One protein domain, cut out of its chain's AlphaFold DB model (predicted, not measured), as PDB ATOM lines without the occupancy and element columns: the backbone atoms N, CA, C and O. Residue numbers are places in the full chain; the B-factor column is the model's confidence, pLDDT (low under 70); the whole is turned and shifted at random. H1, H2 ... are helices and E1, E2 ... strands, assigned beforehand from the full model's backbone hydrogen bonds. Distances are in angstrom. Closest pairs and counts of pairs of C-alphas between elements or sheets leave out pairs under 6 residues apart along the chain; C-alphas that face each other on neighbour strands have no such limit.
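AT A GLANCE: This is residues 272 to 329, 337 to 344 and 605 to 728 of the 1168 residues of a protein of Candidatus Anammoximicrobium sp (UniProt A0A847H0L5). Three strongly strand-built layers are stacked: the sheet E2 E12 E11 E10 is the middle layer, the sheet E6 E7 E8 E9 is partly face to face with it on one side, and the small hairpin E3 and E4 covers part of its other side. H2 packs beside E9 at the edge of the second sheet, and the pair E1 and E13 lies far from the core. The printed part has 190 residues, mostly strand by class, in the order E1 to E11, H1, E12, H2, E13; each sheet is antiparallel. It is compact, with a radius of gyration of the C-alphas of 17.2 A, and flat, spanning 56 by 55 by 26 A.

HOW THE PARTS SIT: The first sheet runs, strand beside strand, E2, residues 302 to 307, E12, residues 695 to 702, E11, residues 662 to 672, and E10, residues 649 to 656, and is strongly twisted. N 304 and O 698, 2.8 A, N 665 and O 699, 2.9 A, and N 655 and O 664, 2.9 A, are within hydrogen-bond range. The second sheet, also strongly twisted, is a meander, each strand the antiparallel neighbour of the one before: E6, 609 to 614, E7, 620 to 625, E8, 630 to 635, E9, 640 to 646. Its pairs include N 613 and O 622, N 632 and O 623, and N 631 and O 645, each 2.8 A. The closest C-alphas of E6 and E10 are those of Ser 611 and Leu 653, 5.0 A. These sheets and the hairpin E3, 310 to 315, and E4, 321 to 326, form a stack of sheets, face to face in turn; N 323 and O 314 are 2.8 A apart. E5, 339 to 344, pairs with no named strand and is near E4. H2, 706 to 720, stands at the second sheet's level, with C-alphas Thr 713 and Tyr 644 closest, 4.7 A. H1, residues 690 to 693, only grazes the sheet E2 E12 E11 E10. E1, 272 to 274, and E13, 722 to 728, are antiparallel, with N 722 and O 274 at 2.8 A. Every O i to N i+4 pair of H2 is within hydrogen-bond range; H1 is too short for one.

IN THESE COORDINATES: E1 begins at C-alpha 272 (193.675, -94.497, 67.865), and E13 ends at C-alpha 728 (184.532, -100.188, 72.191). E11 is 25.1 A long and bends by 75 degrees at residue 668; E12 is 22.8 A, H2 21.2 A, and E10 19.7 A, bending by 57 degrees at residue 652.

THE WHOLE: The farthest C-alphas, Asp 318 and Asp 728, are 59.9 A apart. Residues 330 to 336 and 345 to 604 are not printed, leaving gaps of 21.4 A and 37.7 A. The links E1 to E2 and E11 to H1 are long. Residue 286 has pLDDT under 70.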
ATOM      1  N   VAL A 272     193.569 -94.525  69.326       87.62
ATOM      2  CA  VAL A 272     193.675 -94.497  67.865       87.62
ATOM      3  C   VAL A 272     194.265 -93.174  67.397       87.62
ATOM      4  O   VAL A 272     194.146 -92.144  68.069       87.62
ATOM      5  N   PHE A 273     194.876 -93.202  66.218       93.12
ATOM      6  CA  PHE A 273     195.267 -92.006  65.483       93.12
ATOM      7  C   PHE A 273     194.202 -91.670  64.440       93.12
ATOM      8  O   PHE A 273     193.660 -92.566  63.795       93.12
ATOM      9  N   GLU A 274     193.897 -90.390  64.280       95.88
ATOM     10  CA  GLU A 274     192.952 -89.881  63.280       95.88
ATOM     11  C   GLU A 274     193.394 -88.479  62.822       95.88
ATOM     12  O   GLU A 274     194.146 -87.815  63.551       95.88
ATOM     13  N   PRO A 275     192.965 -87.995  61.641       97.38
ATOM     14  CA  PRO A 275     193.369 -86.680  61.186       97.38
ATOM     15  C   PRO A 275     192.614 -85.616  61.993       97.38
ATOM     16  O   PRO A 275     191.434 -85.789  62.321       97.38
ATOM     17  N   PRO A 276     193.254 -84.482  62.315       97.25
ATOM     18  CA  PRO A 276     192.656 -83.482  63.196       97.25
ATOM     19  C   PRO A 276     191.470 -82.737  62.548       97.25
ATOM     20  O   PRO A 276     190.681 -82.103  63.247       97.25
ATOM     21  N   GLY A 277     191.324 -82.812  61.220       96.69
ATOM     22  CA  GLY A 277     190.217 -82.250  60.446       96.69
ATOM     23  C   GLY A 277     189.157 -83.261  60.004       96.69
ATOM     24  O   GLY A 277     188.423 -82.953  59.072       96.69
ATOM     25  N   LYS A 278     189.053 -84.444  60.630       95.75
ATOM     26  CA  LYS A 278     188.122 -85.515  60.201       95.75
ATOM     27  C   LYS A 278     186.644 -85.103  60.099       95.75
ATOM     28  O   LYS A 278     185.893 -85.715  59.353       95.75
ATOM     29  N   ASP A 279     186.220 -84.091  60.859       95.94
ATOM     30  CA  ASP A 279     184.832 -83.598  60.896       95.94
ATOM     31  C   ASP A 279     184.653 -82.301  60.077       95.94
ATOM     32  O   ASP A 279     183.672 -81.577  60.236       95.94
ATOM     33  N   LEU A 280     185.636 -81.964  59.235       96.38
ATOM     34  CA  LEU A 280     185.648 -80.772  58.388       96.38
ATOM     35  C   LEU A 280     185.566 -81.164  56.908       96.38
ATOM     36  O   LEU A 280     185.561 -82.338  56.550       96.38
ATOM     37  N   ARG A 281     185.516 -80.163  56.028       95.62
ATOM     38  CA  ARG A 281     185.725 -80.336  54.586       95.62
ATOM     39  C   ARG A 281     187.046 -79.678  54.173       95.62
ATOM     40  O   ARG A 281     187.480 -78.741  54.858       95.62
ATOM     41  N   PRO A 282     187.682 -80.128  53.079       95.25
ATOM     42  CA  PRO A 282     188.873 -79.488  52.543       95.25
ATOM     43  C   PRO A 282     188.634 -78.006  52.267       95.25
ATOM     44  O   PRO A 282     187.526 -77.583  51.932       95.25
ATOM     45  N   SER A 283     189.671 -77.193  52.447       92.94
ATOM     46  CA  SER A 283     189.565 -75.748  52.242       92.94
ATOM     47  C   SER A 283     190.896 -75.118  51.855       92.94
ATOM     48  O   SER A 283     191.937 -75.407  52.445       92.94
ATOM     49  N   ILE A 284     190.825 -74.199  50.887       84.75
ATOM     50  CA  ILE A 284     191.945 -73.406  50.377       84.75
ATOM     51  C   ILE A 284     191.711 -71.923  50.710       84.75
ATOM     52  O   ILE A 284     191.030 -71.197  49.995       84.75
ATOM     53  N   GLY A 285     192.197 -71.445  51.854       72.06
ATOM     54  CA  GLY A 285     191.916 -70.073  52.291       72.06
ATOM     55  C   GLY A 285     192.903 -69.529  53.320       72.06
ATOM     56  O   GLY A 285     193.701 -70.291  53.870       72.06
ATOM     57  N   PRO A 286     192.878 -68.207  53.587       64.38
ATOM     58  CA  PRO A 286     193.718 -67.604  54.616       64.38
ATOM     59  C   PRO A 286     193.369 -68.198  55.989       64.38
ATOM     60  O   PRO A 286     192.202 -68.237  56.373       64.38
ATOM     61  N   GLY A 287     194.376 -68.670  56.729       76.75
ATOM     62  CA  GLY A 287     194.196 -69.332  58.024       76.75
ATOM     63  C   GLY A 287     194.931 -70.669  58.092       76.75
ATOM     64  O   GLY A 287     196.118 -70.733  57.777       76.75
ATOM     65  N   ARG A 288     194.226 -71.723  58.518       87.44
ATOM     66  CA  ARG A 288     194.727 -73.102  58.620       87.44
ATOM     67  C   ARG A 288     194.003 -73.989  57.590       87.44
ATOM     68  O   ARG A 288     192.969 -74.551  57.953       87.44
ATOM     69  N   PRO A 289     194.484 -74.072  56.330       93.56
ATOM     70  CA  PRO A 289     193.907 -74.938  55.302       93.56
ATOM     71  C   PRO A 289     193.737 -76.382  55.775       93.56
ATOM     72  O   PRO A 289     194.557 -76.889  56.549       93.56
ATOM     73  N   VAL A 290     192.688 -77.029  55.274       95.88
ATOM     74  CA  VAL A 290     192.393 -78.447  55.513       95.88
ATOM     75  C   VAL A 290     192.631 -79.191  54.211       95.88
ATOM     76  O   VAL A 290     192.007 -78.873  53.199       95.88
ATOM     77  N   LEU A 291     193.546 -80.154  54.230       96.06
ATOM     78  CA  LEU A 291     193.805 -81.023  53.092       96.06
ATOM     79  C   LEU A 291     192.697 -82.058  52.920       96.06
ATOM     80  O   LEU A 291     191.932 -82.342  53.838       96.06
ATOM     81  N   ILE A 292     192.685 -82.676  51.745       95.62
ATOM     82  CA  ILE A 292     191.792 -83.783  51.382       95.62
ATOM     83  C   ILE A 292     191.962 -85.041  52.246       95.62
ATOM     84  O   ILE A 292     191.064 -85.865  52.276       95.62
ATOM     85  N   SER A 293     193.060 -85.145  53.000       95.38
ATOM     86  CA  SER A 293     193.302 -86.176  54.024       95.38
ATOM     87  C   SER A 293     192.895 -85.743  55.440       95.38
ATOM     88  O   SER A 293     193.211 -86.395  56.433       95.38
ATOM     89  N   GLY A 294     192.281 -84.564  55.589       96.62
ATOM     90  CA  GLY A 294     191.899 -83.983  56.880       96.62
ATOM     91  C   GLY A 294     193.076 -83.428  57.690       96.62
ATOM     92  O   GLY A 294     192.882 -82.925  58.798       96.62
ATOM     93  N   ARG A 295     194.298 -83.493  57.152       97.06
ATOM     94  CA  ARG A 295     195.493 -82.871  57.735       97.06
ATOM     95  C   ARG A 295     195.425 -81.351  57.616       97.06
ATOM     96  O   ARG A 295     194.896 -80.816  56.641       97.06
ATOM     97  N   PHE A 296     196.008 -80.645  58.577       97.25
ATOM     98  CA  PHE A 296     196.125 -79.190  58.516       97.25
ATOM     99  C   PHE A 296     197.420 -78.746  57.842       97.25
ATOM    100  O   PHE A 296     198.446 -79.420  57.924       97.25
ATOM    101  N   LEU A 297     197.396 -77.562  57.233       95.81
ATOM    102  CA  LEU A 297     198.604 -76.856  56.814       95.81
ATOM    103  C   LEU A 297     198.792 -75.584  57.633       95.81
ATOM    104  O   LEU A 297     197.890 -74.757  57.750       95.81
ATOM    105  N   THR A 298     200.001 -75.394  58.155       95.94
ATOM    106  CA  THR A 298     200.420 -74.140  58.803       95.94
ATOM    107  C   THR A 298     201.876 -73.819  58.440       95.94
ATOM    108  O   THR A 298     202.753 -73.926  59.300       95.94
ATOM    109  N   PRO A 299     202.169 -73.504  57.167       96.06
ATOM    110  CA  PRO A 299     203.538 -73.355  56.684       96.06
ATOM    111  C   PRO A 299     204.300 -72.258  57.445       96.06
ATOM    112  O   PRO A 299     203.748 -71.193  57.727       96.06
ATOM    113  N   ALA A 300     205.563 -72.512  57.789       97.38
ATOM    114  CA  ALA A 300     206.409 -71.548  58.488       97.38
ATOM    115  C   ALA A 300     206.979 -70.470  57.547       97.38
ATOM    116  O   ALA A 300     207.096 -70.658  56.334       97.38
ATOM    117  N   GLY A 301     207.415 -69.353  58.131       96.25
ATOM    118  CA  GLY A 301     208.061 -68.272  57.392       96.25
ATOM    119  C   GLY A 301     207.094 -67.468  56.524       96.25
ATOM    120  O   GLY A 301     205.890 -67.413  56.766       96.25
ATOM    121  N   ARG A 302     207.652 -66.785  55.527       96.69
ATOM    122  CA  ARG A 302     206.908 -65.924  54.598       96.69
ATOM    123  C   ARG A 302     206.653 -66.687  53.311       96.69
ATOM    124  O   ARG A 302     207.551 -67.382  52.841       96.69
ATOM    125  N   THR A 303     205.467 -66.546  52.729       95.44
ATOM    126  CA  THR A 303     205.010 -67.443  51.660       95.44
ATOM    127  C   THR A 303     204.563 -66.712  50.399       95.44
ATOM    128  O   THR A 303     203.954 -65.650  50.494       95.44
ATOM    129  N   ALA A 304     204.757 -67.337  49.240       95.31
ATOM    130  CA  ALA A 304     204.168 -66.945  47.963       95.31
ATOM    131  C   ALA A 304     203.429 -68.136  47.349       95.31
ATOM    132  O   ALA A 304     203.979 -69.237  47.293       95.31
ATOM    133  N   LEU A 305     202.214 -67.919  46.845       93.44
ATOM    134  CA  LEU A 305     201.556 -68.929  46.018       93.44
ATOM    135  C   LEU A 305     202.307 -69.058  44.691       93.44
ATOM    136  O   LEU A 305     202.623 -68.062  44.035       93.44
ATOM    137  N   ALA A 306     202.579 -70.297  44.313       92.19
ATOM    138  CA  ALA A 306     203.264 -70.676  43.092       92.19
ATOM    139  C   ALA A 306     202.350 -71.556  42.229       92.19
ATOM    140  O   ALA A 306     201.272 -71.995  42.638       92.19
ATOM    141  N   GLN A 307     202.769 -71.803  40.995       90.38
ATOM    142  CA  GLN A 307     202.161 -72.831  40.167       90.38
ATOM    143  C   GLN A 307     202.410 -74.201  40.812       90.38
ATOM    144  O   GLN A 307     203.439 -74.426  41.444       90.38
ATOM    145  N   SER A 308     201.453 -75.114  40.674       90.00
ATOM    146  CA  SER A 308     201.609 -76.499  41.111       90.00
ATOM    147  C   SER A 308     202.739 -77.221  40.359       90.00
ATOM    148  O   SER A 308     203.184 -76.799  39.281       90.00
ATOM    149  N   TYR A 309     203.199 -78.328  40.942       90.88
ATOM    150  CA  TYR A 309     204.174 -79.263  40.368       90.88
ATOM    151  C   TYR A 309     205.465 -78.589  39.893       90.88
ATOM    152  O   TYR A 309     205.943 -78.835  38.784       90.88
ATOM    153  N   SER A 310     206.007 -77.695  40.725       92.94
ATOM    154  CA  SER A 310     207.351 -77.158  40.524       92.94
ATOM    155  C   SER A 310     208.386 -78.169  41.007       92.94
ATOM    156  O   SER A 310     208.529 -78.389  42.209       92.94
ATOM    157  N   TRP A 311     209.093 -78.794  40.067       92.62
ATOM    158  CA  TRP A 311     210.066 -79.858  40.347       92.62
ATOM    159  C   TRP A 311     211.520 -79.399  40.240       92.62
ATOM    160  O   TRP A 311     212.415 -80.106  40.691       92.62
ATOM    161  N   GLY A 312     211.756 -78.213  39.671       94.25
ATOM    162  CA  GLY A 312     213.065 -77.567  39.617       94.25
ATOM    163  C   GLY A 312     213.073 -76.236  40.356       94.25
ATOM    164  O   GLY A 312     212.106 -75.475  40.265       94.25
ATOM    165  N   MET A 313     214.173 -75.939  41.053       96.88
ATOM    166  CA  MET A 313     214.404 -74.640  41.686       96.88
ATOM    167  C   MET A 313     215.841 -74.162  41.465       96.88
ATOM    168  O   MET A 313     216.788 -74.893  41.740       96.88
ATOM    169  N   ALA A 314     216.002 -72.912  41.032       96.81
ATOM    170  CA  ALA A 314     217.297 -72.239  40.935       96.81
ATOM    171  C   ALA A 314     217.292 -70.942  41.752       96.81
ATOM    172  O   ALA A 314     216.347 -70.161  41.660       96.81
ATOM    173  N   ILE A 315     218.351 -70.695  42.524       96.69
ATOM    174  CA  ILE A 315     218.527 -69.474  43.324       96.69
ATOM    175  C   ILE A 315     219.631 -68.618  42.694       96.69
ATOM    176  O   ILE A 315     220.664 -69.145  42.275       96.69
ATOM    177  N   SER A 316     219.406 -67.307  42.587       95.56
ATOM    178  CA  SER A 316     220.393 -66.362  42.053       95.56
ATOM    179  C   SER A 316     221.622 -66.257  42.956       95.56
ATOM    180  O   SER A 316     221.573 -66.546  44.151       95.56
ATOM    181  N   ALA A 317     222.750 -65.814  42.399       92.12
ATOM    182  CA  ALA A 317     224.001 -65.738  43.154       92.12
ATOM    183  C   ALA A 317     223.951 -64.746  44.334       92.12
ATOM    184  O   ALA A 317     224.671 -64.918  45.313       92.12
ATOM    185  N   ASP A 318     223.116 -63.715  44.243       93.81
ATOM    186  CA  ASP A 318     222.843 -62.749  45.311       93.81
ATOM    187  C   ASP A 318     221.662 -63.163  46.214       93.81
ATOM    188  O   ASP A 318     221.286 -62.421  47.118       93.81
ATOM    189  N   GLU A 319     221.063 -64.330  45.952       96.31
ATOM    190  CA  GLU A 319     219.885 -64.883  46.624       96.31
ATOM    191  C   GLU A 319     218.640 -63.996  46.589       96.31
ATOM    192  O   GLU A 319     217.710 -64.242  47.354       96.31
ATOM    193  N   SER A 320     218.588 -62.968  45.736       95.25
ATOM    194  CA  SER A 320     217.439 -62.057  45.623       95.25
ATOM    195  C   SER A 320     216.270 -62.661  44.838       95.25
ATOM    196  O   SER A 320     215.124 -62.213  44.972       95.25
ATOM    197  N   THR A 321     216.556 -63.685  44.032       95.75
ATOM    198  CA  THR A 321     215.636 -64.280  43.067       95.75
ATOM    199  C   THR A 321     215.660 -65.804  43.150       95.75
ATOM    200  O   THR A 321     216.721 -66.425  43.149       95.75
ATOM    201  N   ALA A 322     214.476 -66.410  43.160       97.56
ATOM    202  CA  ALA A 322     214.273 -67.836  42.950       97.56
ATOM    203  C   ALA A 322     213.534 -68.060  41.625       97.56
ATOM    204  O   ALA A 322     212.634 -67.300  41.273       97.56
ATOM    205  N   VAL A 323     213.890 -69.111  40.895       97.56
ATOM    206  CA  VAL A 323     213.147 -69.583  39.726       97.56
ATOM    207  C   VAL A 323     212.570 -70.949  40.037       97.56
ATOM    208  O   VAL A 323     213.317 -71.833  40.442       97.56
ATOM    209  N   LEU A 324     211.267 -71.120  39.822       97.19
ATOM    210  CA  LEU A 324     210.581 -72.408  39.914       97.19
ATOM    211  C   LEU A 324     210.195 -72.898  38.521       97.19
ATOM    212  O   LEU A 324     209.597 -72.147  37.747       97.19
ATOM    213  N   LEU A 325     210.527 -74.149  38.208       94.62
ATOM    214  CA  LEU A 325     210.202 -74.801  36.941       94.62
ATOM    215  C   LEU A 325     209.054 -75.794  37.133       94.62
ATOM    216  O   LEU A 325     209.186 -76.755  37.889       94.62
ATOM    217  N   SER A 326     207.965 -75.584  36.398       90.56
ATOM    218  CA  SER A 326     206.812 -76.484  36.308       90.56
ATOM    219  C   SER A 326     206.589 -76.907  34.853       90.56
ATOM    220  O   SER A 326     207.137 -76.326  33.911       90.56
ATOM    221  N   ARG A 327     205.712 -77.888  34.619       85.19
ATOM    222  CA  ARG A 327     205.306 -78.236  33.251       85.19
ATOM    223  C   ARG A 327     204.748 -77.012  32.514       85.19
ATOM    224  O   ARG A 327     203.814 -76.358  32.979       85.19
ATOM    225  N   GLY A 328     205.320 -76.716  31.346       88.94
ATOM    226  CA  GLY A 328     204.856 -75.648  30.460       88.94
ATOM    227  C   GLY A 328     205.088 -74.218  30.963       88.94
ATOM    228  O   GLY A 328     204.662 -73.288  30.282       88.94
ATOM    229  N   ALA A 329     205.742 -74.010  32.111       92.00
ATOM    230  CA  ALA A 329     206.008 -72.672  32.631       92.00
ATOM    231  C   ALA A 329     207.192 -72.632  33.602       92.00
ATOM    232  O   ALA A 329     207.478 -73.603  34.294       92.00
ATOM    233  N   GLU A 337     210.807 -60.337  49.508       93.38
ATOM    234  CA  GLU A 337     209.371 -60.354  49.779       93.38
ATOM    235  C   GLU A 337     208.758 -61.432  48.876       93.38
ATOM    236  O   GLU A 337     208.552 -61.166  47.690       93.38
ATOM    237  N   PRO A 338     208.537 -62.659  49.394       94.50
ATOM    238  CA  PRO A 338     208.072 -63.796  48.605       94.50
ATOM    239  C   PRO A 338     206.866 -63.452  47.736       94.50
ATOM    240  O   PRO A 338     205.737 -63.348  48.212       94.50
ATOM    241  N   LYS A 339     207.117 -63.289  46.436       95.25
ATOM    242  CA  LYS A 339     206.107 -62.943  45.437       95.25
ATOM    243  C   LYS A 339     206.587 -63.341  44.049       95.25
ATOM    244  O   LYS A 339     207.736 -63.089  43.693       95.25
ATOM    245  N   VAL A 340     205.684 -63.900  43.246       93.62
ATOM    246  CA  VAL A 340     205.918 -64.120  41.813       93.62
ATOM    247  C   VAL A 340     206.020 -62.758  41.118       93.62
ATOM    248  O   VAL A 340     205.042 -62.009  41.070       93.62
ATOM    249  N   VAL A 341     207.208 -62.427  40.611       94.81
ATOM    250  CA  VAL A 341     207.498 -61.167  39.901       94.81
ATOM    251  C   VAL A 341     207.426 -61.324  38.385       94.81
ATOM    252  O   VAL A 341     207.106 -60.360  37.694       94.81
ATOM    253  N   ASP A 342     207.667 -62.532  37.869       93.94
ATOM    254  CA  ASP A 342     207.445 -62.869  36.463       93.94
ATOM    255  C   ASP A 342     206.992 -64.330  36.309       93.94
ATOM    256  O   ASP A 342     207.287 -65.190  37.142       93.94
ATOM    257  N   ARG A 343     206.278 -64.621  35.221       93.06
ATOM    258  CA  ARG A 343     205.944 -65.973  34.769       93.06
ATOM    259  C   ARG A 343     206.077 -66.028  33.257       93.06
ATOM    260  O   ARG A 343     205.481 -65.212  32.552       93.06
ATOM    261  N   PHE A 344     206.772 -67.046  32.765       93.88
ATOM    262  CA  PHE A 344     206.850 -67.326  31.339       93.88
ATOM    263  C   PHE A 344     206.284 -68.717  31.004       93.88
ATOM    264  O   PHE A 344     206.686 -69.697  31.634       93.88
ATOM    265  N   ARG A 605     206.292 -96.101  57.683       94.38
ATOM    266  CA  ARG A 605     206.874 -95.230  56.650       94.38
ATOM    267  C   ARG A 605     205.841 -94.280  56.052       94.38
ATOM    268  O   ARG A 605     204.641 -94.534  56.139       94.38
ATOM    269  N   GLY A 606     206.309 -93.192  55.454       95.06
ATOM    270  CA  GLY A 606     205.484 -92.161  54.825       95.06
ATOM    271  C   GLY A 606     206.028 -90.736  54.959       95.06
ATOM    272  O   GLY A 606     205.314 -89.795  54.624       95.06
ATOM    273  N   VAL A 607     207.263 -90.541  55.439       96.94
ATOM    274  CA  VAL A 607     207.895 -89.208  55.507       96.94
ATOM    275  C   VAL A 607     208.299 -88.717  54.119       96.94
ATOM    276  O   VAL A 607     208.122 -87.533  53.814       96.94
ATOM    277  N   LEU A 608     208.774 -89.634  53.272       96.62
ATOM    278  CA  LEU A 608     209.075 -89.418  51.859       96.62
ATOM    279  C   LEU A 608     210.141 -88.319  51.635       96.62
ATOM    280  O   LEU A 608     209.834 -87.256  51.085       96.62
ATOM    281  N   PRO A 609     211.392 -88.505  52.109       97.62
ATOM    282  CA  PRO A 609     212.459 -87.530  51.906       97.62
ATOM    283  C   PRO A 609     212.803 -87.357  50.421       97.62
ATOM    284  O   PRO A 609     213.149 -88.318  49.733       97.62
ATOM    285  N   PHE A 610     212.760 -86.112  49.947       96.38
ATOM    286  CA  PHE A 610     212.973 -85.770  48.543       96.38
ATOM    287  C   PHE A 610     214.245 -84.935  48.340       96.38
ATOM    288  O   PHE A 610     215.303 -85.500  48.079       96.38
ATOM    289  N   SER A 611     214.172 -83.605  48.414       97.25
ATOM    290  CA  SER A 611     215.337 -82.718  48.287       97.25
ATOM    291  C   SER A 611     216.066 -82.547  49.618       97.25
ATOM    292  O   SER A 611     215.428 -82.485  50.669       97.25
ATOM    293  N   ILE A 612     217.395 -82.431  49.579       98.19
ATOM    294  CA  ILE A 612     218.232 -82.167  50.754       98.19
ATOM    295  C   ILE A 612     219.174 -80.979  50.519       98.19
ATOM    296  O   ILE A 612     219.649 -80.765  49.406       98.19
ATOM    297  N   ALA A 613     219.481 -80.233  51.580       98.38
ATOM    298  CA  ALA A 613     220.404 -79.103  51.565       98.38
ATOM    299  C   ALA A 613     221.346 -79.150  52.778       98.38
ATOM    300  O   ALA A 613     220.896 -79.224  53.922       98.38
ATOM    301  N   LEU A 614     222.656 -79.107  52.525       98.56
ATOM    302  CA  LEU A 614     223.703 -79.107  53.551       98.56
ATOM    303  C   LEU A 614     224.011 -77.673  53.991       98.56
ATOM    304  O   LEU A 614     224.223 -76.811  53.138       98.56
ATOM    305  N   SER A 615     224.044 -77.413  55.300       98.31
ATOM    306  CA  SER A 615     224.423 -76.099  55.823       98.31
ATOM    307  C   SER A 615     225.874 -75.743  55.453       98.31
ATOM    308  O   SER A 615     226.719 -76.638  55.367       98.31
ATOM    309  N   PRO A 616     226.210 -74.450  55.271       97.38
ATOM    310  CA  PRO A 616     227.568 -74.033  54.897       97.38
ATOM    311  C   PRO A 616     228.674 -74.475  55.872       97.38
ATOM    312  O   PRO A 616     229.824 -74.626  55.471       97.38
ATOM    313  N   ASP A 617     228.335 -74.674  57.147       97.06
ATOM    314  CA  ASP A 617     229.234 -75.148  58.208       97.06
ATOM    315  C   ASP A 617     229.274 -76.685  58.357       97.06
ATOM    316  O   ASP A 617     229.958 -77.207  59.243       97.06
ATOM    317  N   GLU A 618     228.533 -77.406  57.510       97.69
ATOM    318  CA  GLU A 618     228.349 -78.862  57.519       97.69
ATOM    319  C   GLU A 618     227.858 -79.442  58.865       97.69
ATOM    320  O   GLU A 618     228.070 -80.622  59.147       97.69
ATOM    321  N   GLN A 619     227.193 -78.638  59.706       97.44
ATOM    322  CA  GLN A 619     226.644 -79.090  60.995       97.44
ATOM    323  C   GLN A 619     225.190 -79.563  60.913       97.44
ATOM    324  O   GLN A 619     224.741 -80.340  61.757       97.44
ATOM    325  N   SER A 620     224.436 -79.099  59.915       98.31
ATOM    326  CA  SER A 620     223.014 -79.402  59.751       98.31
ATOM    327  C   SER A 620     222.686 -79.826  58.325       98.31
ATOM    328  O   SER A 620     223.215 -79.287  57.354       98.31
ATOM    329  N   LEU A 621     221.756 -80.766  58.195       98.75
ATOM    330  CA  LEU A 621     221.147 -81.133  56.920       98.75
ATOM    331  C   LEU A 621     219.646 -80.841  56.983       98.75
ATOM    332  O   LEU A 621     218.959 -81.280  57.905       98.75
ATOM    333  N   TYR A 622     219.144 -80.113  55.992       98.88
ATOM    334  CA  TYR A 622     217.726 -79.819  55.818       98.88
ATOM    335  C   TYR A 622     217.150 -80.750  54.761       98.88
ATOM    336  O   TYR A 622     217.737 -80.891  53.692       98.88
ATOM    337  N   VAL A 623     216.016 -81.384  55.043       98.88
ATOM    338  CA  VAL A 623     215.417 -82.399  54.165       98.88
ATOM    339  C   VAL A 623     213.957 -82.055  53.921       98.88
ATOM    340  O   VAL A 623     213.180 -81.996  54.866       98.88
ATOM    341  N   ALA A 624     213.566 -81.848  52.669       98.75
ATOM    342  CA  ALA A 624     212.166 -81.735  52.288       98.75
ATOM    343  C   ALA A 624     211.481 -83.106  52.434       98.75
ATOM    344  O   ALA A 624     211.922 -84.092  51.840       98.75
ATOM    345  N   CYS A 625     210.422 -83.173  53.239       98.38
ATOM    346  CA  CYS A 625     209.665 -84.388  53.529       98.38
ATOM    347  C   CYS A 625     208.279 -84.285  52.888       98.38
ATOM    348  O   CYS A 625     207.371 -83.651  53.440       98.38
ATOM    349  N   ALA A 626     208.124 -84.890  51.711       97.06
ATOM    350  CA  ALA A 626     206.942 -84.709  50.881       97.06
ATOM    351  C   ALA A 626     205.676 -85.304  51.518       97.06
ATOM    352  O   ALA A 626     204.622 -84.674  51.470       97.06
ATOM    353  N   GLY A 627     205.777 -86.460  52.178       95.94
ATOM    354  CA  GLY A 627     204.631 -87.124  52.807       95.94
ATOM    355  C   GLY A 627     204.232 -86.531  54.164       95.94
ATOM    356  O   GLY A 627     203.069 -86.631  54.566       95.94
ATOM    357  N   LEU A 628     205.167 -85.852  54.843       97.00
ATOM    358  CA  LEU A 628     204.939 -85.207  56.144       97.00
ATOM    359  C   LEU A 628     204.547 -83.721  56.036       97.00
ATOM    360  O   LEU A 628     204.100 -83.139  57.022       97.00
ATOM    361  N   ASN A 629     204.687 -83.103  54.856       97.69
ATOM    362  CA  ASN A 629     204.467 -81.665  54.633       97.69
ATOM    363  C   ASN A 629     205.364 -80.790  55.530       97.69
ATOM    364  O   ASN A 629     204.911 -79.844  56.180       97.69
ATOM    365  N   ALA A 630     206.650 -81.137  55.601       98.69
ATOM    366  CA  ALA A 630     207.605 -80.486  56.490       98.69
ATOM    367  C   ALA A 630     209.031 -80.494  55.924       98.69
ATOM    368  O   ALA A 630     209.343 -81.236  54.995       98.69
ATOM    369  N   VAL A 631     209.912 -79.702  56.535       98.94
ATOM    370  CA  VAL A 631     211.367 -79.816  56.382       98.94
ATOM    371  C   VAL A 631     211.949 -80.429  57.651       98.94
ATOM    372  O   VAL A 631     211.809 -79.851  58.729       98.94
ATOM    373  N   ALA A 632     212.603 -81.583  57.552       98.88
ATOM    374  CA  ALA A 632     213.365 -82.149  58.658       98.88
ATOM    375  C   ALA A 632     214.694 -81.408  58.831       98.88
ATOM    376  O   ALA A 632     215.363 -81.075  57.852       98.88
ATOM    377  N   VAL A 633     215.091 -81.193  60.083       98.88
ATOM    378  CA  VAL A 633     216.410 -80.684  60.466       98.88
ATOM    379  C   VAL A 633     217.177 -81.833  61.103       98.88
ATOM    380  O   VAL A 633     216.750 -82.381  62.120       98.88
ATOM    381  N   VAL A 634     218.297 -82.216  60.501       98.75
ATOM    382  CA  VAL A 634     219.171 -83.294  60.972       98.75
ATOM    383  C   VAL A 634     220.455 -82.689  61.523       98.75
ATOM    384  O   VAL A 634     221.142 -81.943  60.830       98.75
ATOM    385  N   ASP A 635     220.787 -83.051  62.758       97.75
ATOM    386  CA  ASP A 635     222.054 -82.727  63.409       97.75
ATOM    387  C   ASP A 635     223.123 -83.706  62.907       97.75
ATOM    388  O   ASP A 635     223.001 -84.917  63.114       97.75
ATOM    389  N   LEU A 636     224.151 -83.197  62.225       97.44
ATOM    390  CA  LEU A 636     225.193 -84.017  61.599       97.44
ATOM    391  C   LEU A 636     226.331 -84.395  62.549       97.44
ATOM    392  O   LEU A 636     227.022 -85.385  62.292       97.44
ATOM    393  N   GLU A 637     226.501 -83.672  63.656       94.19
ATOM    394  CA  GLU A 637     227.434 -84.051  64.720       94.19
ATOM    395  C   GLU A 637     226.923 -85.317  65.417       94.19
ATOM    396  O   GLU A 637     227.650 -86.300  65.573       94.19
ATOM    397  N   ARG A 638     225.635 -85.315  65.782       93.00
ATOM    398  CA  ARG A 638     224.959 -86.440  66.444       93.00
ATOM    399  C   ARG A 638     224.386 -87.467  65.470       93.00
ATOM    400  O   ARG A 638     223.976 -88.535  65.919       93.00
ATOM    401  N   ARG A 639     224.330 -87.135  64.177       94.25
ATOM    402  CA  ARG A 639     223.754 -87.932  63.077       94.25
ATOM    403  C   ARG A 639     222.346 -88.432  63.366       94.25
ATOM    404  O   ARG A 639     222.036 -89.611  63.235       94.25
ATOM    405  N   ARG A 640     221.481 -87.516  63.786       95.06
ATOM    406  CA  ARG A 640     220.090 -87.834  64.106       95.06
ATOM    407  C   ARG A 640     219.168 -86.679  63.770       95.06
ATOM    408  O   ARG A 640     219.578 -85.519  63.770       95.06
ATOM    409  N   LEU A 641     217.904 -87.007  63.549       97.94
ATOM    410  CA  LEU A 641     216.835 -86.026  63.464       97.94
ATOM    411  C   LEU A 641     216.811 -85.139  64.726       97.94
ATOM    412  O   LEU A 641     216.809 -85.639  65.856       97.94
ATOM    413  N   ALA A 642     216.795 -83.823  64.519       97.75
ATOM    414  CA  ALA A 642     216.650 -82.814  65.565       97.75
ATOM    415  C   ALA A 642     215.197 -82.324  65.697       97.75
ATOM    416  O   ALA A 642     214.745 -82.056  66.808       97.75
ATOM    417  N   GLY A 643     214.463 -82.234  64.584       98.38
ATOM    418  CA  GLY A 643     213.054 -81.839  64.561       98.38
ATOM    419  C   GLY A 643     212.547 -81.524  63.155       98.38
ATOM    420  O   GLY A 643     213.244 -81.767  62.171       98.38
ATOM    421  N   TYR A 644     211.345 -80.955  63.068       98.81
ATOM    422  CA  TYR A 644     210.675 -80.613  61.812       98.81
ATOM    423  C   TYR A 644     210.192 -79.158  61.782       98.81
ATOM    424  O   TYR A 644     209.819 -78.599  62.811       98.81
ATOM    425  N   ILE A 645     210.151 -78.574  60.582       98.88
ATOM    426  CA  ILE A 645     209.629 -77.239  60.269       98.88
ATOM    427  C   ILE A 645     208.387 -77.390  59.366       98.88
ATOM    428  O   ILE A 645     208.505 -78.020  58.317       98.88
ATOM    429  N   PRO A 646     207.216 -76.818  59.710       98.50
ATOM    430  CA  PRO A 646     206.009 -76.894  58.885       98.50
ATOM    431  C   PRO A 646     206.173 -76.318  57.471       98.50
ATOM    432  O   PRO A 646     206.660 -75.195  57.298       98.50
ATOM    433  N   ALA A 647     205.674 -77.043  56.470       98.19
ATOM    434  CA  ALA A 647     205.661 -76.633  55.068       98.19
ATOM    435  C   ALA A 647     204.272 -76.823  54.422       98.19
ATOM    436  O   ALA A 647     203.305 -77.200  55.088       98.19
ATOM    437  N   GLY A 648     204.155 -76.493  53.135       96.69
ATOM    438  CA  GLY A 648     202.970 -76.797  52.331       96.69
ATOM    439  C   GLY A 648     202.861 -78.282  51.960       96.69
ATOM    440  O   GLY A 648     203.753 -79.090  52.227       96.69
ATOM    441  N   TRP A 649     201.752 -78.640  51.313       96.25
ATOM    442  CA  TRP A 649     201.478 -79.994  50.843       96.25
ATOM    443  C   TRP A 649     202.494 -80.445  49.793       96.25
ATOM    444  O   TRP A 649     202.727 -79.757  48.791       96.25
ATOM    445  N   PHE A 650     203.068 -81.627  50.018       96.31
ATOM    446  CA  PHE A 650     204.086 -82.227  49.165       96.31
ATOM    447  C   PHE A 650     205.344 -81.348  49.085       96.31
ATOM    448  O   PHE A 650     205.721 -80.844  48.023       96.31
ATOM    449  N   CYS A 651     205.967 -81.114  50.246       97.69
ATOM    450  CA  CYS A 651     207.226 -80.379  50.376       97.69
ATOM    451  C   CYS A 651     208.340 -81.091  49.593       97.69
ATOM    452  O   CYS A 651     208.810 -82.150  50.005       97.69
ATOM    453  N   SER A 652     208.752 -80.521  48.461       96.44
ATOM    454  CA  SER A 652     209.551 -81.210  47.443       96.44
ATOM    455  C   SER A 652     210.984 -80.696  47.338       96.44
ATOM    456  O   SER A 652     211.894 -81.501  47.158       96.44
ATOM    457  N   LEU A 653     211.204 -79.383  47.480       97.81
ATOM    458  CA  LEU A 653     212.514 -78.751  47.281       97.81
ATOM    459  C   LEU A 653     212.925 -77.922  48.497       97.81
ATOM    460  O   LEU A 653     212.103 -77.195  49.056       97.81
ATOM    461  N   VAL A 654     214.207 -77.983  48.866       98.50
ATOM    462  CA  VAL A 654     214.802 -77.143  49.912       98.50
ATOM    463  C   VAL A 654     216.184 -76.646  49.489       98.50
ATOM    464  O   VAL A 654     216.976 -77.380  48.907       98.50
ATOM    465  N   HIS A 655     216.481 -75.385  49.790       98.25
ATOM    466  CA  HIS A 655     217.799 -74.777  49.628       98.25
ATOM    467  C   HIS A 655     218.122 -73.934  50.863       98.25
ATOM    468  O   HIS A 655     217.236 -73.268  51.396       98.25
ATOM    469  N   VAL A 656     219.375 -73.942  51.313       98.50
ATOM    470  CA  VAL A 656     219.845 -73.120  52.441       98.50
ATOM    471  C   VAL A 656     220.672 -71.952  51.922       98.50
ATOM    472  O   VAL A 656     221.459 -72.118  50.993       98.50
ATOM    473  N   SER A 657     220.487 -70.764  52.496       98.12
ATOM    474  CA  SER A 657     221.273 -69.589  52.130       98.12
ATOM    475  C   SER A 657     222.757 -69.765  52.461       98.12
ATOM    476  O   SER A 657     223.142 -70.492  53.379       98.12
ATOM    477  N   ARG A 658     223.609 -69.036  51.745       96.12
ATOM    478  CA  ARG A 658     225.071 -69.008  51.888       96.12
ATOM    479  C   ARG A 658     225.534 -68.611  53.282       96.12
ATOM    480  O   ARG A 658     226.598 -69.041  53.710       96.12
ATOM    481  N   ASP A 659     224.758 -67.783  53.977       97.12
ATOM    482  CA  ASP A 659     225.020 -67.397  55.365       97.12
ATOM    483  C   ASP A 659     224.463 -68.398  56.394       97.12
ATOM    484  O   ASP A 659     224.675 -68.218  57.591       97.12
ATOM    485  N   GLY A 660     223.751 -69.436  55.943       97.69
ATOM    486  CA  GLY A 660     223.157 -70.473  56.781       97.69
ATOM    487  C   GLY A 660     221.931 -70.029  57.580       97.69
ATOM    488  O   GLY A 660     221.498 -70.772  58.455       97.69
ATOM    489  N   LYS A 661     221.378 -68.833  57.329       97.75
ATOM    490  CA  LYS A 661     220.314 -68.243  58.164       97.75
ATOM    491  C   LYS A 661     218.905 -68.402  57.613       97.75
ATOM    492  O   LYS A 661     217.952 -68.191  58.360       97.75
ATOM    493  N   ARG A 662     218.744 -68.735  56.332       98.31
ATOM    494  CA  ARG A 662     217.442 -68.823  55.662       98.31
ATOM    495  C   ARG A 662     217.317 -70.110  54.859       98.31
ATOM    496  O   ARG A 662     218.293 -70.606  54.303       98.31
ATOM    497  N   LEU A 663     216.091 -70.604  54.755       98.75
ATOM    498  CA  LEU A 663     215.690 -71.706  53.892       98.75
ATOM    499  C   LEU A 663     214.733 -71.194  52.816       98.75
ATOM    500  O   LEU A 663     213.799 -70.447  53.115       98.75
ATOM    501  N   PHE A 664     214.943 -71.643  51.584       98.69
ATOM    502  CA  PHE A 664     214.017 -71.506  50.464       98.69
ATOM    503  C   PHE A 664     213.367 -72.865  50.234       98.69
ATOM    504  O   PHE A 664     214.065 -73.841  49.961       98.69
ATOM    505  N   VAL A 665     212.049 -72.942  50.386       98.69
ATOM    506  CA  VAL A 665     211.308 -74.208  50.356       98.69
ATOM    507  C   VAL A 665     210.205 -74.125  49.314       98.69
ATOM    508  O   VAL A 665     209.478 -73.136  49.266       98.69
ATOM    509  N   CYS A 666     210.058 -75.167  48.500       98.06
ATOM    510  CA  CYS A 666     208.943 -75.311  47.569       98.06
ATOM    511  C   CYS A 666     208.113 -76.543  47.933       98.06
ATOM    512  O   CYS A 666     208.648 -77.627  48.161       98.06
ATOM    513  N   SER A 667     206.795 -76.367  47.969       97.50
ATOM    514  CA  SER A 667     205.816 -77.441  48.111       97.50
ATOM    515  C   SER A 667     205.002 -77.541  46.826       97.50
ATOM    516  O   SER A 667     204.281 -76.604  46.473       97.50
ATOM    517  N   SER A 668     205.135 -78.663  46.118       95.06
ATOM    518  CA  SER A 668     204.618 -78.831  44.753       95.06
ATOM    519  C   SER A 668     203.090 -78.852  44.678       95.06
ATOM    520  O   SER A 668     202.535 -78.396  43.678       95.06
ATOM    521  N   LYS A 669     202.409 -79.349  45.718       93.81
ATOM    522  CA  LYS A 669     200.936 -79.342  45.824       93.81
ATOM    523  C   LYS A 669     200.412 -78.182  46.687       93.81
ATOM    524  O   LYS A 669     199.238 -77.827  46.610       93.81
ATOM    525  N   GLY A 670     201.309 -77.563  47.461       94.12
ATOM    526  CA  GLY A 670     201.147 -76.286  48.155       94.12
ATOM    527  C   GLY A 670     199.961 -76.248  49.108       94.12
ATOM    528  O   GLY A 670     200.073 -76.755  50.216       94.12
ATOM    529  N   VAL A 671     198.860 -75.608  48.723       92.19
ATOM    530  CA  VAL A 671     197.660 -75.496  49.578       92.19
ATOM    531  C   VAL A 671     196.498 -76.380  49.124       92.19
ATOM    532  O   VAL A 671     195.484 -76.412  49.809       92.19
ATOM    533  N   GLY A 672     196.643 -77.119  48.020       91.56
ATOM    534  CA  GLY A 672     195.577 -77.923  47.416       91.56
ATOM    535  C   GLY A 672     194.880 -77.237  46.238       91.56
ATOM    536  O   GLY A 672     195.380 -76.246  45.697       91.56
ATOM    537  N   SER A 673     193.748 -77.807  45.815       91.06
ATOM    538  CA  SER A 673     193.015 -77.400  44.604       91.06
ATOM    539  C   SER A 673     191.756 -76.595  44.890       91.06
ATOM    540  O   SER A 673     191.532 -75.591  44.214       91.06
ATOM    541  N   GLY A 674     190.952 -76.993  45.881       92.50
ATOM    542  CA  GLY A 674     189.615 -76.439  46.055       92.50
ATOM    543  C   GLY A 674     188.664 -76.864  44.930       92.50
ATOM    544  O   GLY A 674     188.965 -77.797  44.178       92.50
ATOM    545  N   PRO A 675     187.504 -76.200  44.800       94.19
ATOM    546  CA  PRO A 675     186.480 -76.578  43.829       94.19
ATOM    547  C   PRO A 675     186.925 -76.325  42.385       94.19
ATOM    548  O   PRO A 675     187.620 -75.347  42.105       94.19
ATOM    549  N   ASN A 676     186.469 -77.166  41.452       94.12
ATOM    550  CA  ASN A 676     186.681 -76.996  40.007       94.12
ATOM    551  C   ASN A 676     185.378 -76.889  39.188       94.12
ATOM    552  O   ASN A 676     185.409 -76.914  37.951       94.12
ATOM    553  N   GLY A 677     184.238 -76.758  39.865       93.88
ATOM    554  CA  GLY A 677     182.927 -76.571  39.259       93.88
ATOM    555  C   GLY A 677     181.904 -76.000  40.237       93.88
ATOM    556  O   GLY A 677     182.231 -75.619  41.357       93.88
ATOM    557  N   GLY A 678     180.654 -75.935  39.783       92.31
ATOM    558  CA  GLY A 678     179.501 -75.589  40.607       92.31
ATOM    559  C   GLY A 678     179.093 -74.121  40.536       92.31
ATOM    560  O   GLY A 678     179.708 -73.289  39.855       92.31
ATOM    561  N   ARG A 679     177.999 -73.793  41.223       88.38
ATOM    562  CA  ARG A 679     177.414 -72.446  41.204       88.38
ATOM    563  C   ARG A 679     178.412 -71.395  41.705       88.38
ATOM    564  O   ARG A 679     178.786 -71.373  42.870       88.38
ATOM    565  N   GLY A 680     178.769 -70.454  40.831       84.56
ATOM    566  CA  GLY A 680     179.676 -69.347  41.159       84.56
ATOM    567  C   GLY A 680     181.162 -69.666  40.976       84.56
ATOM    568  O   GLY A 680     181.983 -68.767  41.152       84.56
ATOM    569  N   PHE A 681     181.519 -70.890  40.573       90.12
ATOM    570  CA  PHE A 681     182.889 -71.205  40.180       90.12
ATOM    571  C   PHE A 681     183.268 -70.463  38.895       90.12
ATOM    572  O   PHE A 681     182.567 -70.517  37.882       90.12
ATOM    573  N   VAL A 682     184.416 -69.787  38.933       88.75
ATOM    574  CA  VAL A 682     185.000 -69.107  37.776       88.75
ATOM    575  C   VAL A 682     186.260 -69.861  37.380       88.75
ATOM    576  O   VAL A 682     187.267 -69.817  38.086       88.75
ATOM    577  N   ALA A 683     186.202 -70.546  36.238       86.44
ATOM    578  CA  ALA A 683     187.337 -71.303  35.728       86.44
ATOM    579  C   ALA A 683     188.547 -70.377  35.505       86.44
ATOM    580  O   ALA A 683     188.423 -69.362  34.810       86.44
ATOM    581  N   PRO A 684     189.729 -70.699  36.061       83.12
ATOM    582  CA  PRO A 684     190.908 -69.889  35.830       83.12
ATOM    583  C   PRO A 684     191.429 -70.108  34.404       83.12
ATOM    584  O   PRO A 684     191.243 -71.164  33.802       83.12
ATOM    585  N   ALA A 685     192.170 -69.129  33.878       79.56
ATOM    586  CA  ALA A 685     192.702 -69.162  32.509       79.56
ATOM    587  C   ALA A 685     193.621 -70.365  32.203       79.56
ATOM    588  O   ALA A 685     193.900 -70.647  31.042       79.56
ATOM    589  N   ARG A 686     194.123 -71.048  33.239       76.12
ATOM    590  CA  ARG A 686     194.984 -72.235  33.136       76.12
ATOM    591  C   ARG A 686     194.226 -73.558  32.957       76.12
ATOM    592  O   ARG A 686     194.874 -74.526  32.600       76.12
ATOM    593  N   GLY A 687     192.906 -73.590  33.167       83.25
ATOM    594  CA  GLY A 687     192.087 -74.804  33.078       83.25
ATOM    595  C   GLY A 687     191.334 -75.127  34.372       83.25
ATOM    596  O   GLY A 687     191.485 -74.436  35.376       83.25
ATOM    597  N   SER A 688     190.491 -76.162  34.334       87.69
ATOM    598  CA  SER A 688     189.678 -76.628  35.473       87.69
ATOM    599  C   SER A 688     190.010 -78.062  35.904       87.69
ATOM    600  O   SER A 688     189.261 -78.655  36.673       87.69
ATOM    601  N   HIS A 689     191.075 -78.665  35.373       87.56
ATOM    602  CA  HIS A 689     191.534 -79.971  35.846       87.56
ATOM    603  C   HIS A 689     192.040 -79.841  37.298       87.56
ATOM    604  O   HIS A 689     192.621 -78.794  37.609       87.56
ATOM    605  N   PRO A 690     191.899 -80.859  38.179       87.44
ATOM    606  CA  PRO A 690     192.380 -80.788  39.565       87.44
ATOM    607  C   PRO A 690     193.803 -80.221  39.693       87.44
ATOM    608  O   PRO A 690     194.035 -79.253  40.418       87.44
ATOM    609  N   GLY A 691     194.743 -80.740  38.898       83.62
ATOM    610  CA  GLY A 691     196.114 -80.226  38.861       83.62
ATOM    611  C   GLY A 691     196.323 -78.847  38.216       83.62
ATOM    612  O   GLY A 691     197.299 -78.180  38.560       83.62
ATOM    613  N   ASP A 692     195.434 -78.393  37.325       83.56
ATOM    614  CA  ASP A 692     195.523 -77.042  36.750       83.56
ATOM    615  C   ASP A 692     195.200 -75.996  37.807       83.56
ATOM    616  O   ASP A 692     195.844 -74.951  37.847       83.56
ATOM    617  N   ILE A 693     194.207 -76.263  38.661       88.00
ATOM    618  CA  ILE A 693     193.753 -75.325  39.691       88.00
ATOM    619  C   ILE A 693     194.541 -75.434  41.001       88.00
ATOM    620  O   ILE A 693     194.548 -74.478  41.777       88.00
ATOM    621  N   MET A 694     195.276 -76.528  41.202       90.62
ATOM    622  CA  MET A 694     196.175 -76.697  42.340       90.62
ATOM    623  C   MET A 694     197.184 -75.543  42.436       90.62
ATOM    624  O   MET A 694     197.657 -75.009  41.423       90.62
ATOM    625  N   GLN A 695     197.504 -75.119  43.657       89.19
ATOM    626  CA  GLN A 695     198.445 -74.028  43.911       89.19
ATOM    627  C   GLN A 695     199.630 -74.525  44.728       89.19
ATOM    628  O   GLN A 695     199.459 -74.937  45.872       89.19
ATOM    629  N   GLY A 696     200.828 -74.448  44.142       93.25
ATOM    630  CA  GLY A 696     202.087 -74.682  44.842       93.25
ATOM    631  C   GLY A 696     202.378 -73.577  45.861       93.25
ATOM    632  O   GLY A 696     201.729 -72.527  45.876       93.25
ATOM    633  N   LEU A 697     203.373 -73.796  46.716       95.81
ATOM    634  CA  LEU A 697     203.765 -72.837  47.748       95.81
ATOM    635  C   LEU A 697     205.282 -72.681  47.793       95.81
ATOM    636  O   LEU A 697     205.999 -73.662  47.962       95.81
ATOM    637  N   PHE A 698     205.760 -71.443  47.700       98.12
ATOM    638  CA  PHE A 698     207.147 -71.081  47.976       98.12
ATOM    639  C   PHE A 698     207.246 -70.427  49.354       98.12
ATOM    640  O   PHE A 698     206.439 -69.555  49.675       98.12
ATOM    641  N   GLN A 699     208.228 -70.816  50.162       97.94
ATOM    642  CA  GLN A 699     208.455 -70.286  51.506       97.94
ATOM    643  C   GLN A 699     209.890 -69.783  51.659       97.94
ATOM    644  O   GLN A 699     210.839 -70.422  51.209       97.94
ATOM    645  N   VAL A 700     210.035 -68.662  52.363       98.56
ATOM    646  CA  VAL A 700     211.309 -68.170  52.890       98.56
ATOM    647  C   VAL A 700     211.232 -68.218  54.405       98.56
ATOM    648  O   VAL A 700     210.430 -67.502  55.013       98.56
ATOM    649  N   ILE A 701     212.046 -69.081  55.002       98.56
ATOM    650  CA  ILE A 701     211.980 -69.435  56.420       98.56
ATOM    651  C   ILE A 701     213.308 -69.074  57.073       98.56
ATOM    652  O   ILE A 701     214.354 -69.485  56.583       98.56
ATOM    653  N   ASP A 702     213.285 -68.339  58.180       98.44
ATOM    654  CA  ASP A 702     214.487 -68.167  58.997       98.44
ATOM    655  C   ASP A 702     214.813 -69.492  59.701       98.44
ATOM    656  O   ASP A 702     213.916 -70.154  60.236       98.44
ATOM    657  N   VAL A 703     216.084 -69.891  59.687       98.50
ATOM    658  CA  VAL A 703     216.536 -71.125  60.340       98.50
ATOM    659  C   VAL A 703     216.229 -71.027  61.841       98.50
ATOM    660  O   VAL A 703     216.707 -70.098  62.497       98.50
ATOM    661  N   PRO A 704     215.409 -71.938  62.398       98.31
ATOM    662  CA  PRO A 704     214.966 -71.836  63.780       98.31
ATOM    663  C   PRO A 704     216.082 -72.211  64.756       98.31
ATOM    664  O   PRO A 704     216.890 -73.101  64.489       98.31
ATOM    665  N   ASP A 705     216.066 -71.597  65.937       97.75
ATOM    666  CA  ASP A 705     216.802 -72.125  67.083       97.75
ATOM    667  C   ASP A 705     216.152 -73.416  67.626       97.75
ATOM    668  O   ASP A 705     215.078 -73.842  67.192       97.75
ATOM    669  N   ALA A 706     216.795 -74.054  68.608       97.38
ATOM    670  CA  ALA A 706     216.320 -75.319  69.171       97.38
ATOM    671  C   ALA A 706     214.926 -75.222  69.826       97.38
ATOM    672  O   ALA A 706     214.146 -76.174  69.754       97.38
ATOM    673  N   ALA A 707     214.594 -74.089  70.454       98.38
ATOM    674  CA  ALA A 707     213.304 -73.908  71.119       98.38
ATOM    675  C   ALA A 707     212.178 -73.776  70.086       98.38
ATOM    676  O   ALA A 707     211.147 -74.451  70.192       98.38
ATOM    677  N   ARG A 708     212.409 -72.966  69.049       98.62
ATOM    678  CA  ARG A 708     211.478 -72.786  67.938       98.62
ATOM    679  C   ARG A 708     211.328 -74.058  67.108       98.62
ATOM    680  O   ARG A 708     210.210 -74.401  66.736       98.62
ATOM    681  N   LEU A 709     212.409 -74.805  66.878       98.75
ATOM    682  CA  LEU A 709     212.357 -76.101  66.195       98.75
ATOM    683  C   LEU A 709     211.509 -77.123  66.969       98.75
ATOM    684  O   LEU A 709     210.734 -77.868  66.369       98.75
ATOM    685  N   ALA A 710     211.597 -77.145  68.301       98.31
ATOM    686  CA  ALA A 710     210.762 -78.017  69.124       98.31
ATOM    687  C   ALA A 710     209.269 -77.632  69.064       98.31
ATOM    688  O   ALA A 710     208.405 -78.511  69.071       98.31
ATOM    689  N   GLU A 711     208.949 -76.336  68.996       98.56
ATOM    690  CA  GLU A 711     207.581 -75.845  68.772       98.56
ATOM    691  C   GLU A 711     207.051 -76.265  67.400       98.56
ATOM    692  O   GLU A 711     205.991 -76.886  67.312       98.56
ATOM    693  N   TYR A 712     207.828 -76.008  66.352       98.75
ATOM    694  CA  TYR A 712     207.523 -76.422  64.990       98.75
ATOM    695  C   TYR A 712     207.340 -77.935  64.858       98.75
ATOM    696  O   TYR A 712     206.411 -78.380  64.192       98.75
ATOM    697  N   THR A 713     208.131 -78.736  65.570       98.62
ATOM    698  CA  THR A 713     207.977 -80.197  65.583       98.62
ATOM    699  C   THR A 713     206.623 -80.616  66.157       98.62
ATOM    700  O   THR A 713     205.930 -81.440  65.563       98.62
ATOM    701  N   ARG A 714     206.194 -80.020  67.282       98.25
ATOM    702  CA  ARG A 714     204.855 -80.279  67.847       98.25
ATOM    703  C   ARG A 714     203.746 -79.837  66.895       98.25
ATOM    704  O   ARG A 714     202.735 -80.523  66.789       98.25
ATOM    705  N   GLN A 715     203.945 -78.718  66.203       98.31
ATOM    706  CA  GLN A 715     203.004 -78.196  65.217       98.31
ATOM    707  C   GLN A 715     202.862 -79.128  64.006       98.31
ATOM    708  O   GLN A 715     201.741 -79.397  63.595       98.31
ATOM    709  N   VAL A 716     203.967 -79.667  63.477       98.62
ATOM    710  CA  VAL A 716     203.938 -80.665  62.395       98.62
ATOM    711  C   VAL A 716     203.141 -81.895  62.825       98.62
ATOM    712  O   VAL A 716     202.204 -82.270  62.134       98.62
ATOM    713  N   VAL A 717     203.426 -82.462  64.003       97.56
ATOM    714  CA  VAL A 717     202.678 -83.629  64.510       97.56
ATOM    715  C   VAL A 717     201.183 -83.320  64.655       97.56
ATOM    716  O   VAL A 717     200.356 -84.085  64.166       97.56
ATOM    717  N   ALA A 718     200.832 -82.177  65.253       97.75
ATOM    718  CA  ALA A 718     199.440 -81.764  65.449       97.75
ATOM    719  C   ALA A 718     198.693 -81.447  64.140       97.75
ATOM    720  O   ALA A 718     197.465 -81.484  64.109       97.75
ATOM    721  N   ASN A 719     199.416 -81.122  63.067       97.94
ATOM    722  CA  ASN A 719     198.849 -80.959  61.732       97.94
ATOM    723  C   ASN A 719     198.582 -82.301  61.044       97.94
ATOM    724  O   ASN A 719     197.659 -82.395  60.234       97.94
ATOM    725  N   THR A 720     199.395 -83.316  61.340       97.25
ATOM    726  CA  THR A 720     199.308 -84.640  60.719       97.25
ATOM    727  C   THR A 720     198.228 -85.500  61.362       97.25
ATOM    728  O   THR A 720     197.412 -86.070  60.645       97.25
ATOM    729  N   TYR A 721     198.211 -85.612  62.692       97.06
ATOM    730  CA  TYR A 721     197.282 -86.500  63.388       97.06
ATOM    731  C   TYR A 721     196.979 -86.019  64.814       97.06
ATOM    732  O   TYR A 721     197.737 -85.260  65.422       97.06
ATOM    733  N   GLN A 722     195.891 -86.532  65.383       94.75
ATOM    734  CA  GLN A 722     195.597 -86.462  66.812       94.75
ATOM    735  C   GLN A 722     195.415 -87.863  67.405       94.75
ATOM    736  O   GLN A 722     195.013 -88.797  66.713       94.75
ATOM    737  N   LYS A 723     195.730 -88.007  68.695       89.94
ATOM    738  CA  LYS A 723     195.454 -89.225  69.468       89.94
ATOM    739  C   LYS A 723     194.066 -89.118  70.084       89.94
ATOM    740  O   LYS A 723     193.784 -88.132  70.767       89.94
ATOM    741  N   ARG A 724     193.235 -90.140  69.906       85.94
ATOM    742  CA  ARG A 724     191.899 -90.219  70.501       85.94
ATOM    743  C   ARG A 724     191.744 -91.513  71.288       85.94
ATOM    744  O   ARG A 724     192.087 -92.577  70.792       85.94
ATOM    745  N   GLN A 725     191.216 -91.407  72.505       82.50
ATOM    746  CA  GLN A 725     190.760 -92.573  73.258       82.50
ATOM    747  C   GLN A 725     189.360 -92.949  72.776       82.50
ATOM    748  O   GLN A 725     188.470 -92.094  72.749       82.50
ATOM    749  N   LEU A 726     189.177 -94.203  72.380       81.75
ATOM    750  CA  LEU A 726     187.892 -94.770  71.994       81.75
ATOM    751  C   LEU A 726     187.553 -95.931  72.921       81.75
ATOM    752  O   LEU A 726     188.400 -96.783  73.179       81.75
ATOM    753  N   THR A 727     186.309 -95.969  73.380       77.69
ATOM    754  CA  THR A 727     185.742 -97.115  74.090       77.69
ATOM    755  C   THR A 727     184.966 -97.954  73.088       77.69
ATOM    756  O   THR A 727     184.113 -97.425  72.374       77.69
ATOM    757  N   ASP A 728     185.280 -99.243  73.014       82.31
ATOM    758  CA  ASP A 728     184.532-100.188  72.191       82.31
ATOM    759  C   ASP A 728     183.389-100.808  73.003       82.31
ATOM    760  O   ASP A 728     183.626-101.509  73.985       82.31
TER     761      ASP A 728